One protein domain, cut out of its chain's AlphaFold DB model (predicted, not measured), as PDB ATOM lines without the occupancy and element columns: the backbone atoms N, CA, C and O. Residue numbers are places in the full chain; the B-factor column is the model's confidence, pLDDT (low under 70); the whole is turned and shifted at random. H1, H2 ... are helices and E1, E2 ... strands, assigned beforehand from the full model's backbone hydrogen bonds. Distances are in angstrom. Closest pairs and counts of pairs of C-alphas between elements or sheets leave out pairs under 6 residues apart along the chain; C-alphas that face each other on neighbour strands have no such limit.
ATOM      1  N   GLN A  56     189.374 142.747 225.875       98.56
ATOM      2  CA  GLN A  56     189.751 144.083 225.402       98.56
ATOM      3  C   GLN A  56     190.492 144.865 226.487       98.56
ATOM      4  O   GLN A  56     189.990 144.996 227.607       98.56
ATOM      5  N   LYS A  57     191.671 145.399 226.152       98.75
ATOM      6  CA  LYS A  57     192.570 146.113 227.074       98.75
ATOM      7  C   LYS A  57     193.339 147.219 226.356       98.75
ATOM      8  O   LYS A  57     193.565 147.135 225.151       98.75
ATOM      9  N   THR A  58     193.767 148.244 227.086       98.81
ATOM     10  CA  THR A  58     194.770 149.190 226.572       98.81
ATOM     11  C   THR A  58     196.144 148.523 226.513       98.81
ATOM     12  O   THR A  58     196.378 147.512 227.177       98.81
ATOM     13  N   LEU A  59     197.092 149.091 225.761       98.75
ATOM     14  CA  LEU A  59     198.446 148.526 225.660       98.75
ATOM     15  C   LEU A  59     199.127 148.390 227.032       98.75
ATOM     16  O   LEU A  59     199.760 147.377 227.307       98.75
ATOM     17  N   TYR A  60     198.947 149.368 227.922       98.56
ATOM     18  CA  TYR A  60     199.553 149.364 229.260       98.56
ATOM     19  C   TYR A  60     198.840 148.443 230.263       98.56
ATOM     20  O   TYR A  60     199.432 148.073 231.272       98.56
ATOM     21  N   GLU A  61     197.593 148.049 229.995       98.56
ATOM     22  CA  GLU A  61     196.895 146.983 230.733       98.56
ATOM     23  C   GLU A  61     197.313 145.579 230.243       98.56
ATOM     24  O   GLU A  61     197.104 144.585 230.941       98.56
ATOM     25  N   MET A  62     197.850 145.488 229.023       98.44
ATOM     26  CA  MET A  62     198.076 144.243 228.289       98.44
ATOM     27  C   MET A  62     199.481 143.652 228.498       98.44
ATOM     28  O   MET A  62     199.656 142.434 228.455       98.44
ATOM     29  N   MET A  63     200.482 144.512 228.693       98.56
ATOM     30  CA  MET A  63     201.898 144.134 228.708       98.56
ATOM     31  C   MET A  63     202.760 145.136 229.499       98.56
ATOM     32  O   MET A  63     202.289 146.234 229.813       98.56
ATOM     33  N   PRO A  64     204.036 144.811 229.789       98.50
ATOM     34  CA  PRO A  64     204.938 145.723 230.485       98.50
ATOM     35  C   PRO A  64     205.102 147.089 229.786       98.50
ATOM     36  O   PRO A  64     205.067 147.162 228.552       98.50
ATOM     37  N   PRO A  65     205.368 148.182 230.532       98.50
ATOM     38  CA  PRO A  65     205.392 149.544 229.984       98.50
ATOM     39  C   PRO A  65     206.359 149.769 228.813       98.50
ATOM     40  O   PRO A  65     206.075 150.567 227.921       98.50
ATOM     41  N   SER A  66     207.509 149.088 228.803       98.06
ATOM     42  CA  SER A  66     208.488 149.184 227.713       98.06
ATOM     43  C   SER A  66     207.965 148.568 226.413       98.06
ATOM     44  O   SER A  66     208.131 149.167 225.352       98.06
ATOM     45  N   ALA A  67     207.290 147.417 226.501       98.44
ATOM     46  CA  ALA A  67     206.643 146.774 225.364       98.44
ATOM     47  C   ALA A  67     205.470 147.628 224.859       98.44
ATOM     48  O   ALA A  67     205.419 147.952 223.673       98.44
ATOM     49  N   ALA A  68     204.604 148.101 225.761       98.69
ATOM     50  CA  ALA A  68     203.478 148.970 225.416       98.69
ATOM     51  C   ALA A  68     203.932 150.249 224.687       98.69
ATOM     52  O   ALA A  68     203.336 150.652 223.684       98.69
ATOM     53  N   LYS A  69     205.038 150.857 225.138       98.69
ATOM     54  CA  LYS A  69     205.653 152.009 224.470       98.69
ATOM     55  C   LYS A  69     206.127 151.668 223.053       98.69
ATOM     56  O   LYS A  69     205.881 152.446 222.137       98.69
ATOM     57  N   ALA A  70     206.779 150.521 222.857       98.75
ATOM     58  CA  ALA A  70     207.245 150.102 221.534       98.75
ATOM     59  C   ALA A  70     206.080 149.884 220.550       98.75
ATOM     60  O   ALA A  70     206.134 150.381 219.427       98.75
ATOM     61  N   PHE A  71     204.997 149.227 220.986       98.75
ATOM     62  CA  PHE A  71     203.776 149.090 220.179       98.75
ATOM     63  C   PHE A  71     203.126 150.441 219.868       98.75
ATOM     64  O   PHE A  71     202.673 150.654 218.748       98.75
ATOM     65  N   THR A  72     203.126 151.375 220.824       98.81
ATOM     66  CA  THR A  72     202.590 152.730 220.607       98.81
ATOM     67  C   THR A  72     203.327 153.442 219.473       98.81
ATOM     68  O   THR A  72     202.697 153.994 218.575       98.81
ATOM     69  N   GLU A  73     204.663 153.394 219.471       98.75
ATOM     70  CA  GLU A  73     205.468 154.008 218.408       98.75
ATOM     71  C   GLU A  73     205.321 153.291 217.061       98.75
ATOM     72  O   GLU A  73     205.399 153.941 216.018       98.75
ATOM     73  N   ALA A  74     205.089 151.974 217.057       98.69
ATOM     74  CA  ALA A  74     204.784 151.237 215.836       98.69
ATOM     75  C   ALA A  74     203.434 151.679 215.244       98.69
ATOM     76  O   ALA A  74     203.389 152.127 214.102       98.69
ATOM     77  N   PHE A  75     202.347 151.657 216.022       98.69
ATOM     78  CA  PHE A  75     201.019 152.070 215.542       98.69
ATOM     79  C   PHE A  75     200.950 153.544 215.127       98.69
ATOM     80  O   PHE A  75     200.223 153.887 214.192       98.69
ATOM     81  N   PHE A  76     201.734 154.410 215.776       98.62
ATOM     82  CA  PHE A  76     201.838 155.822 215.407       98.62
ATOM     83  C   PHE A  76     202.455 156.028 214.016       98.62
ATOM     84  O   PHE A  76     202.128 156.993 213.338       98.62
ATOM     85  N   GLN A  77     203.347 155.135 213.577       98.38
ATOM     86  CA  GLN A  77     203.926 155.191 212.228       98.38
ATOM     87  C   GLN A  77     203.009 154.580 211.163       98.38
ATOM     88  O   GLN A  77     203.133 154.914 209.988       98.38
ATOM     89  N   ILE A  78     202.120 153.671 211.564       98.31
ATOM     90  CA  ILE A  78     201.265 152.895 210.655       98.31
ATOM     91  C   ILE A  78     199.972 153.644 210.321       98.31
ATOM     92  O   ILE A  78     199.478 153.565 209.200       98.31
ATOM     93  N   SER A  79     199.425 154.381 211.287       96.50
ATOM     94  CA  SER A  79     198.171 155.123 211.149       96.50
ATOM     95  C   SER A  79     198.397 156.633 211.252       96.50
ATOM     96  O   SER A  79     199.440 157.093 211.706       96.50
ATOM     97  N   SER A  80     197.397 157.429 210.876       96.44
ATOM     98  CA  SER A  80     197.403 158.882 211.102       96.44
ATOM     99  C   SER A  80     196.890 159.284 212.494       96.44
ATOM    100  O   SER A  80     196.595 160.458 212.715       96.44
ATOM    101  N   LEU A  81     196.699 158.319 213.400       98.19
ATOM    102  CA  LEU A  81     196.119 158.536 214.726       98.19
ATOM    103  C   LEU A  81     197.172 159.043 215.714       98.19
ATOM    104  O   LEU A  81     198.372 158.796 215.585       98.19
ATOM    105  N   THR A  82     196.717 159.769 216.728       98.44
ATOM    106  CA  THR A  82     197.598 160.320 217.759       98.44
ATOM    107  C   THR A  82     198.051 159.247 218.753       98.44
ATOM    108  O   THR A  82     197.386 158.232 218.960       98.44
ATOM    109  N   ARG A  83     199.180 159.490 219.435       98.38
ATOM    110  CA  ARG A  83     199.632 158.622 220.538       98.38
ATOM    111  C   ARG A  83     198.575 158.504 221.636       98.38
ATOM    112  O   ARG A  83     198.396 157.412 222.161       98.38
ATOM    113  N   ASP A  84     197.862 159.589 221.935       98.50
ATOM    114  CA  ASP A  84     196.803 159.596 222.948       98.50
ATOM    115  C   ASP A  84     195.644 158.669 222.563       98.50
ATOM    116  O   ASP A  84     195.192 157.871 223.385       98.50
ATOM    117  N   GLU A  85     195.209 158.693 221.300       98.56
ATOM    118  CA  GLU A  85     194.210 157.745 220.794       98.56
ATOM    119  C   GLU A  85     194.708 156.297 220.875       98.56
ATOM    120  O   GLU A  85     193.955 155.416 221.277       98.56
ATOM    121  N   ILE A  86     195.982 156.043 220.560       98.69
ATOM    122  CA  ILE A  86     196.569 154.696 220.617       98.69
ATOM    123  C   ILE A  86     196.618 154.159 222.055       98.69
ATOM    124  O   ILE A  86     196.213 153.025 222.299       98.69
ATOM    125  N   ILE A  87     197.105 154.942 223.023       98.44
ATOM    126  CA  ILE A  87     197.281 154.451 224.403       98.44
ATOM    127  C   ILE A  87     195.958 154.328 225.166       98.44
ATOM    128  O   ILE A  87     195.885 153.568 226.132       98.44
ATOM    129  N   THR A  88     194.926 155.074 224.759       98.56
ATOM    130  CA  THR A  88     193.598 155.037 225.393       98.56
ATOM    131  C   THR A  88     192.655 154.025 224.745       98.56
ATOM    132  O   THR A  88     191.703 153.583 225.395       98.56
ATOM    133  N   HIS A  89     192.916 153.616 223.500       98.75
ATOM    134  CA  HIS A  89     192.116 152.609 222.809       98.75
ATOM    135  C   HIS A  89     192.232 151.229 223.469       98.75
ATOM    136  O   HIS A  89     193.307 150.797 223.895       98.75
ATOM    137  N   LYS A  90     191.105 150.512 223.540       98.81
ATOM    138  CA  LYS A  90     191.035 149.149 224.079       98.81
ATOM    139  C   LYS A  90     191.063 148.125 222.946       98.81
ATOM    140  O   LYS A  90     190.018 147.728 222.430       98.81
ATOM    141  N   PHE A  91     192.268 147.680 222.614       98.88
ATOM    142  CA  PHE A  91     192.523 146.641 221.623       98.88
ATOM    143  C   PHE A  91     191.982 145.290 222.072       98.88
ATOM    144  O   PHE A  91     192.048 144.933 223.255       98.88
ATOM    145  N   LYS A  92     191.506 144.504 221.110       98.81
ATOM    146  CA  LYS A  92     191.243 143.078 221.290       98.81
ATOM    147  C   LYS A  92     192.538 142.353 221.651       98.81
ATOM    148  O   LYS A  92     193.588 142.654 221.087       98.81
ATOM    149  N   THR A  93     192.478 141.389 222.566       98.75
ATOM    150  CA  THR A  93     193.678 140.705 223.077       98.75
ATOM    151  C   THR A  93     193.815 139.270 222.582       98.75
ATOM    152  O   THR A  93     192.826 138.558 222.396       98.75
ATOM    153  N   VAL A  94     195.058 138.821 222.420       98.69
ATOM    154  CA  VAL A  94     195.432 137.403 222.323       98.69
ATOM    155  C   VAL A  94     196.590 137.107 223.273       98.69
ATOM    156  O   VAL A  94     197.385 137.990 223.592       98.69
ATOM    157  N   ARG A  95     196.674 135.858 223.739       98.62
ATOM    158  CA  ARG A  95     197.727 135.411 224.660       98.62
ATOM    159  C   ARG A  95     199.096 135.408 223.974       98.62
ATOM    160  O   ARG A  95     199.205 134.970 222.832       98.62
ATOM    161  N   ALA A  96     200.126 135.820 224.698       98.62
ATOM    162  CA  ALA A  96     201.512 135.777 224.255       98.62
ATOM    163  C   ALA A  96     202.453 135.574 225.450       98.62
ATOM    164  O   ALA A  96     202.053 135.622 226.614       98.62
ATOM    165  N   PHE A  97     203.729 135.362 225.160       98.50
ATOM    166  CA  PHE A  97     204.783 135.442 226.159       98.50
ATOM    167  C   PHE A  97     206.015 136.097 225.543       98.50
ATOM    168  O   PHE A  97     206.229 136.041 224.331       98.50
ATOM    169  N   ASN A  98     206.829 136.732 226.376       98.50
ATOM    170  CA  ASN A  98     208.111 137.258 225.944       98.50
ATOM    171  C   ASN A  98     209.066 136.100 225.623       98.50
ATOM    172  O   ASN A  98     209.322 135.260 226.479       98.50
ATOM    173  N   LEU A  99     209.631 136.073 224.417       98.38
ATOM    174  CA  LEU A  99     210.489 134.975 223.963       98.38
ATOM    175  C   LEU A  99     211.703 134.713 224.874       98.38
ATOM    176  O   LEU A  99     212.137 133.572 225.001       98.38
ATOM    177  N   PHE A 100     212.256 135.752 225.501       98.19
ATOM    178  CA  PHE A 100     213.489 135.652 226.281       98.19
ATOM    179  C   PHE A 100     213.232 135.414 227.770       98.19
ATOM    180  O   PHE A 100     213.951 134.640 228.395       98.19
ATOM    181  N   SER A 101     212.231 136.084 228.351       98.00
ATOM    182  CA  SER A 101     211.910 135.956 229.782       98.00
ATOM    183  C   SER A 101     210.811 134.937 230.078       98.00
ATOM    184  O   SER A 101     210.616 134.586 231.239       98.00
ATOM    185  N   LEU A 102     210.083 134.479 229.055       97.81
ATOM    186  CA  LEU A 102     208.871 133.657 229.164       97.81
ATOM    187  C   LEU A 102     207.747 134.313 229.983       97.81
ATOM    188  O   LEU A 102     206.779 133.652 230.362       97.81
ATOM    189  N   GLU A 103     207.855 135.618 230.243       98.06
ATOM    190  CA  GLU A 103     206.831 136.396 230.931       98.06
ATOM    191  C   GLU A 103     205.538 136.370 230.118       98.06
ATOM    192  O   GLU A 103     205.525 136.740 228.942       98.06
ATOM    193  N   GLN A 104     204.455 135.908 230.742       98.44
ATOM    194  CA  GLN A 104     203.142 135.857 230.112       98.44
ATOM    195  C   GLN A 104     202.554 137.259 230.001       98.44
ATOM    196  O   GLN A 104     202.585 138.040 230.949       98.44
ATOM    197  N   GLN A 105     201.967 137.546 228.849       98.44
ATOM    198  CA  GLN A 105     201.307 138.811 228.566       98.44
ATOM    199  C   GLN A 105     200.227 138.599 227.502       98.44
ATOM    200  O   GLN A 105     199.958 137.484 227.051       98.44
ATOM    201  N   GLU A 106     199.606 139.682 227.075       98.81
ATOM    202  CA  GLU A 106     198.770 139.695 225.885       98.81
ATOM    203  C   GLU A 106     199.387 140.621 224.827       98.81
ATOM    204  O   GLU A 106     200.279 141.422 225.125       98.81
ATOM    205  N   ILE A 107     198.939 140.492 223.581       98.81
ATOM    206  CA  ILE A 107     199.260 141.412 222.479       98.81
ATOM    207  C   ILE A 107     197.994 141.741 221.664       98.81
ATOM    208  O   ILE A 107     197.009 140.994 221.751       98.81
ATOM    209  N   PRO A 108     197.984 142.845 220.888       98.75
ATOM    210  CA  PRO A 108     196.835 143.218 220.068       98.75
ATOM    211  C   PRO A 108     196.494 142.143 219.032       98.75
ATOM    212  O   PRO A 108     197.320 141.782 218.195       98.75
ATOM    213  N   ALA A 109     195.250 141.665 219.053       98.75
ATOM    214  CA  ALA A 109     194.760 140.620 218.157       98.75
ATOM    215  C   ALA A 109     194.791 141.042 216.681       98.75
ATOM    216  O   ALA A 109     194.940 140.190 215.811       98.75
ATOM    217  N   VAL A 110     194.692 142.347 216.404       98.69
ATOM    218  CA  VAL A 110     194.707 142.920 215.047       98.69
ATOM    219  C   VAL A 110     195.990 142.617 214.265       98.69
ATOM    220  O   VAL A 110     195.968 142.639 213.043       98.69
ATOM    221  N   ILE A 111     197.094 142.305 214.950       98.62
ATOM    222  CA  ILE A 111     198.370 141.940 214.313       98.62
ATOM    223  C   ILE A 111     198.404 140.442 213.954       98.62
ATOM    224  O   ILE A 111     199.198 140.024 213.123       98.62
ATOM    225  N   ILE A 112     197.546 139.628 214.578       98.62
ATOM    226  CA  ILE A 112     197.560 138.161 214.464       98.62
ATOM    227  C   ILE A 112     196.412 137.639 213.593       98.62
ATOM    228  O   ILE A 112     196.596 136.693 212.832       98.62
ATOM    229  N   ALA A 113     195.218 138.218 213.718       98.50
ATOM    230  CA  ALA A 113     194.047 137.782 212.967       98.50
ATOM    231  C   ALA A 113     194.048 138.364 211.545       98.50
ATOM    232  O   ALA A 113     194.148 139.580 211.350       98.50
ATOM    233  N   LEU A 114     193.892 137.487 210.550       98.31
ATOM    234  CA  LEU A 114     193.919 137.864 209.133       98.31
ATOM    235  C   LEU A 114     192.531 138.106 208.542       98.31
ATOM    236  O   LEU A 114     192.412 138.726 207.485       98.31
ATOM    237  N   ASP A 115     191.472 137.684 209.225       97.75
ATOM    238  CA  ASP A 115     190.120 138.082 208.863       97.75
ATOM    239  C   ASP A 115     189.829 139.543 209.270       97.75
ATOM    240  O   ASP A 115     190.518 140.152 210.092       97.75
ATOM    241  N   ASN A 116     188.794 140.135 208.670       97.81
ATOM    242  CA  ASN A 116     188.378 141.519 208.935       97.81
ATOM    243  C   ASN A 116     187.291 141.633 210.025       97.81
ATOM    244  O   ASN A 116     186.675 142.687 210.157       97.81
ATOM    245  N   ILE A 117     187.011 140.561 210.772       98.06
ATOM    246  CA  ILE A 117     185.905 140.466 211.736       98.06
ATOM    247  C   ILE A 117     186.447 140.439 213.171       98.06
ATOM    248  O   ILE A 117     186.019 141.238 214.002       98.06
ATOM    249  N   THR A 118     187.419 139.572 213.457       97.62
ATOM    250  CA  THR A 118     187.975 139.294 214.791       97.62
ATOM    251  C   THR A 118     188.402 140.557 215.544       97.62
ATOM    252  O   THR A 118     188.128 140.695 216.739       97.62
ATOM    253  N   ALA A 119     189.034 141.502 214.844       97.44
ATOM    254  CA  ALA A 119     189.497 142.774 215.394       97.44
ATOM    255  C   ALA A 119     189.075 143.975 214.528       97.44
ATOM    256  O   ALA A 119     189.842 144.917 214.356       97.44
ATOM    257  N   ALA A 120     187.854 143.937 213.979       98.31
ATOM    258  CA  ALA A 120     187.323 144.948 213.055       98.31
ATOM    259  C   ALA A 120     187.542 146.406 213.516       98.31
ATOM    260  O   ALA A 120     188.031 147.233 212.748       98.31
ATOM    261  N   ASP A 121     187.241 146.711 214.782       98.19
ATOM    262  CA  ASP A 121     187.353 148.070 215.341       98.19
ATOM    263  C   ASP A 121     188.808 148.560 215.488       98.19
ATOM    264  O   ASP A 121     189.060 149.766 215.592       98.19
ATOM    265  N   ASP A 122     189.769 147.631 215.481       98.69
ATOM    266  CA  ASP A 122     191.195 147.900 215.663       98.69
ATOM    267  C   ASP A 122     191.912 148.125 214.316       98.69
ATOM    268  O   ASP A 122     193.035 148.632 214.289       98.69
ATOM    269  N   LEU A 123     191.261 147.817 213.184       98.56
ATOM    270  CA  LEU A 123     191.846 147.898 211.836       98.56
ATOM    271  C   LEU A 123     192.312 149.303 211.446       98.56
ATOM    272  O   LEU A 123     193.234 149.449 210.650       98.56
ATOM    273  N   LYS A 124     191.731 150.348 212.037       98.44
ATOM    274  CA  LYS A 124     192.182 151.735 211.837       98.44
ATOM    275  C   LYS A 124     193.599 152.005 212.372       98.44
ATOM    276  O   LYS A 124     194.216 152.978 211.955       98.44
ATOM    277  N   PHE A 125     194.103 151.164 213.280       98.69
ATOM    278  CA  PHE A 125     195.463 151.254 213.826       98.69
ATOM    279  C   PHE A 125     196.464 150.366 213.077       98.69
ATOM    280  O   PHE A 125     197.655 150.669 213.070       98.69
ATOM    281  N   TYR A 126     195.994 149.268 212.475       98.69
ATOM    282  CA  TYR A 126     196.822 148.288 211.767       98.69
ATOM    283  C   TYR A 126     196.020 147.647 210.618       98.69
ATOM    284  O   TYR A 126     195.443 146.571 210.789       98.69
TER     285      TYR A 126
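Overview. This is residues 56 to 126 of the 173 residues of the protein "YcaO-like family" of Klebsiella pneumoniae (UniProt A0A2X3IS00). The long helix H2 and the strand hairpin of E1 and E2 stand apart, with short H1 between them; H3 packs on H2, and the tail, residues 109 to 126, loops away from E2 and folds back. The printed part has 71 residues, in order H1, H2, H3, E1, E2: mixed, with an antiparallel sheet E1 - E2. It is compact, radius of gyration of the C-alphas 11.6 A, spanning 32 by 25 by 18 A.

Arrangement. Look first at H1, residues 59 to 62; it touches H2, residues 65 to 78, closest at the C-alphas of Leu 59 and Ala 68, 5.1 A. H2 touches H3, residues 83 to 88, at a steep tilt of 55 degrees, opposite ways, closest at the C-alphas of Phe 76 and Arg 83, 6.2 A. In H2 and H3 every O i to N i+4 pair is within hydrogen-bond range; H1 is too short for one. In the hairpin of E1, residues 91 to 97, and E2, residues 104 to 108, find N 96 and O 105, 2.9 A.

Along the chain. Find C-alpha 59 at (198.446, 148.526, 225.660), where H1 begins. H2 is 20.0 A long, E1 17.2 A, and E2 14.0 A, ending at C-alpha 108, (196.835, 143.218, 220.068).

Size, cuts and confidence. The printed part has no cut, no long link, and no printed residue under 70 in pLDDT.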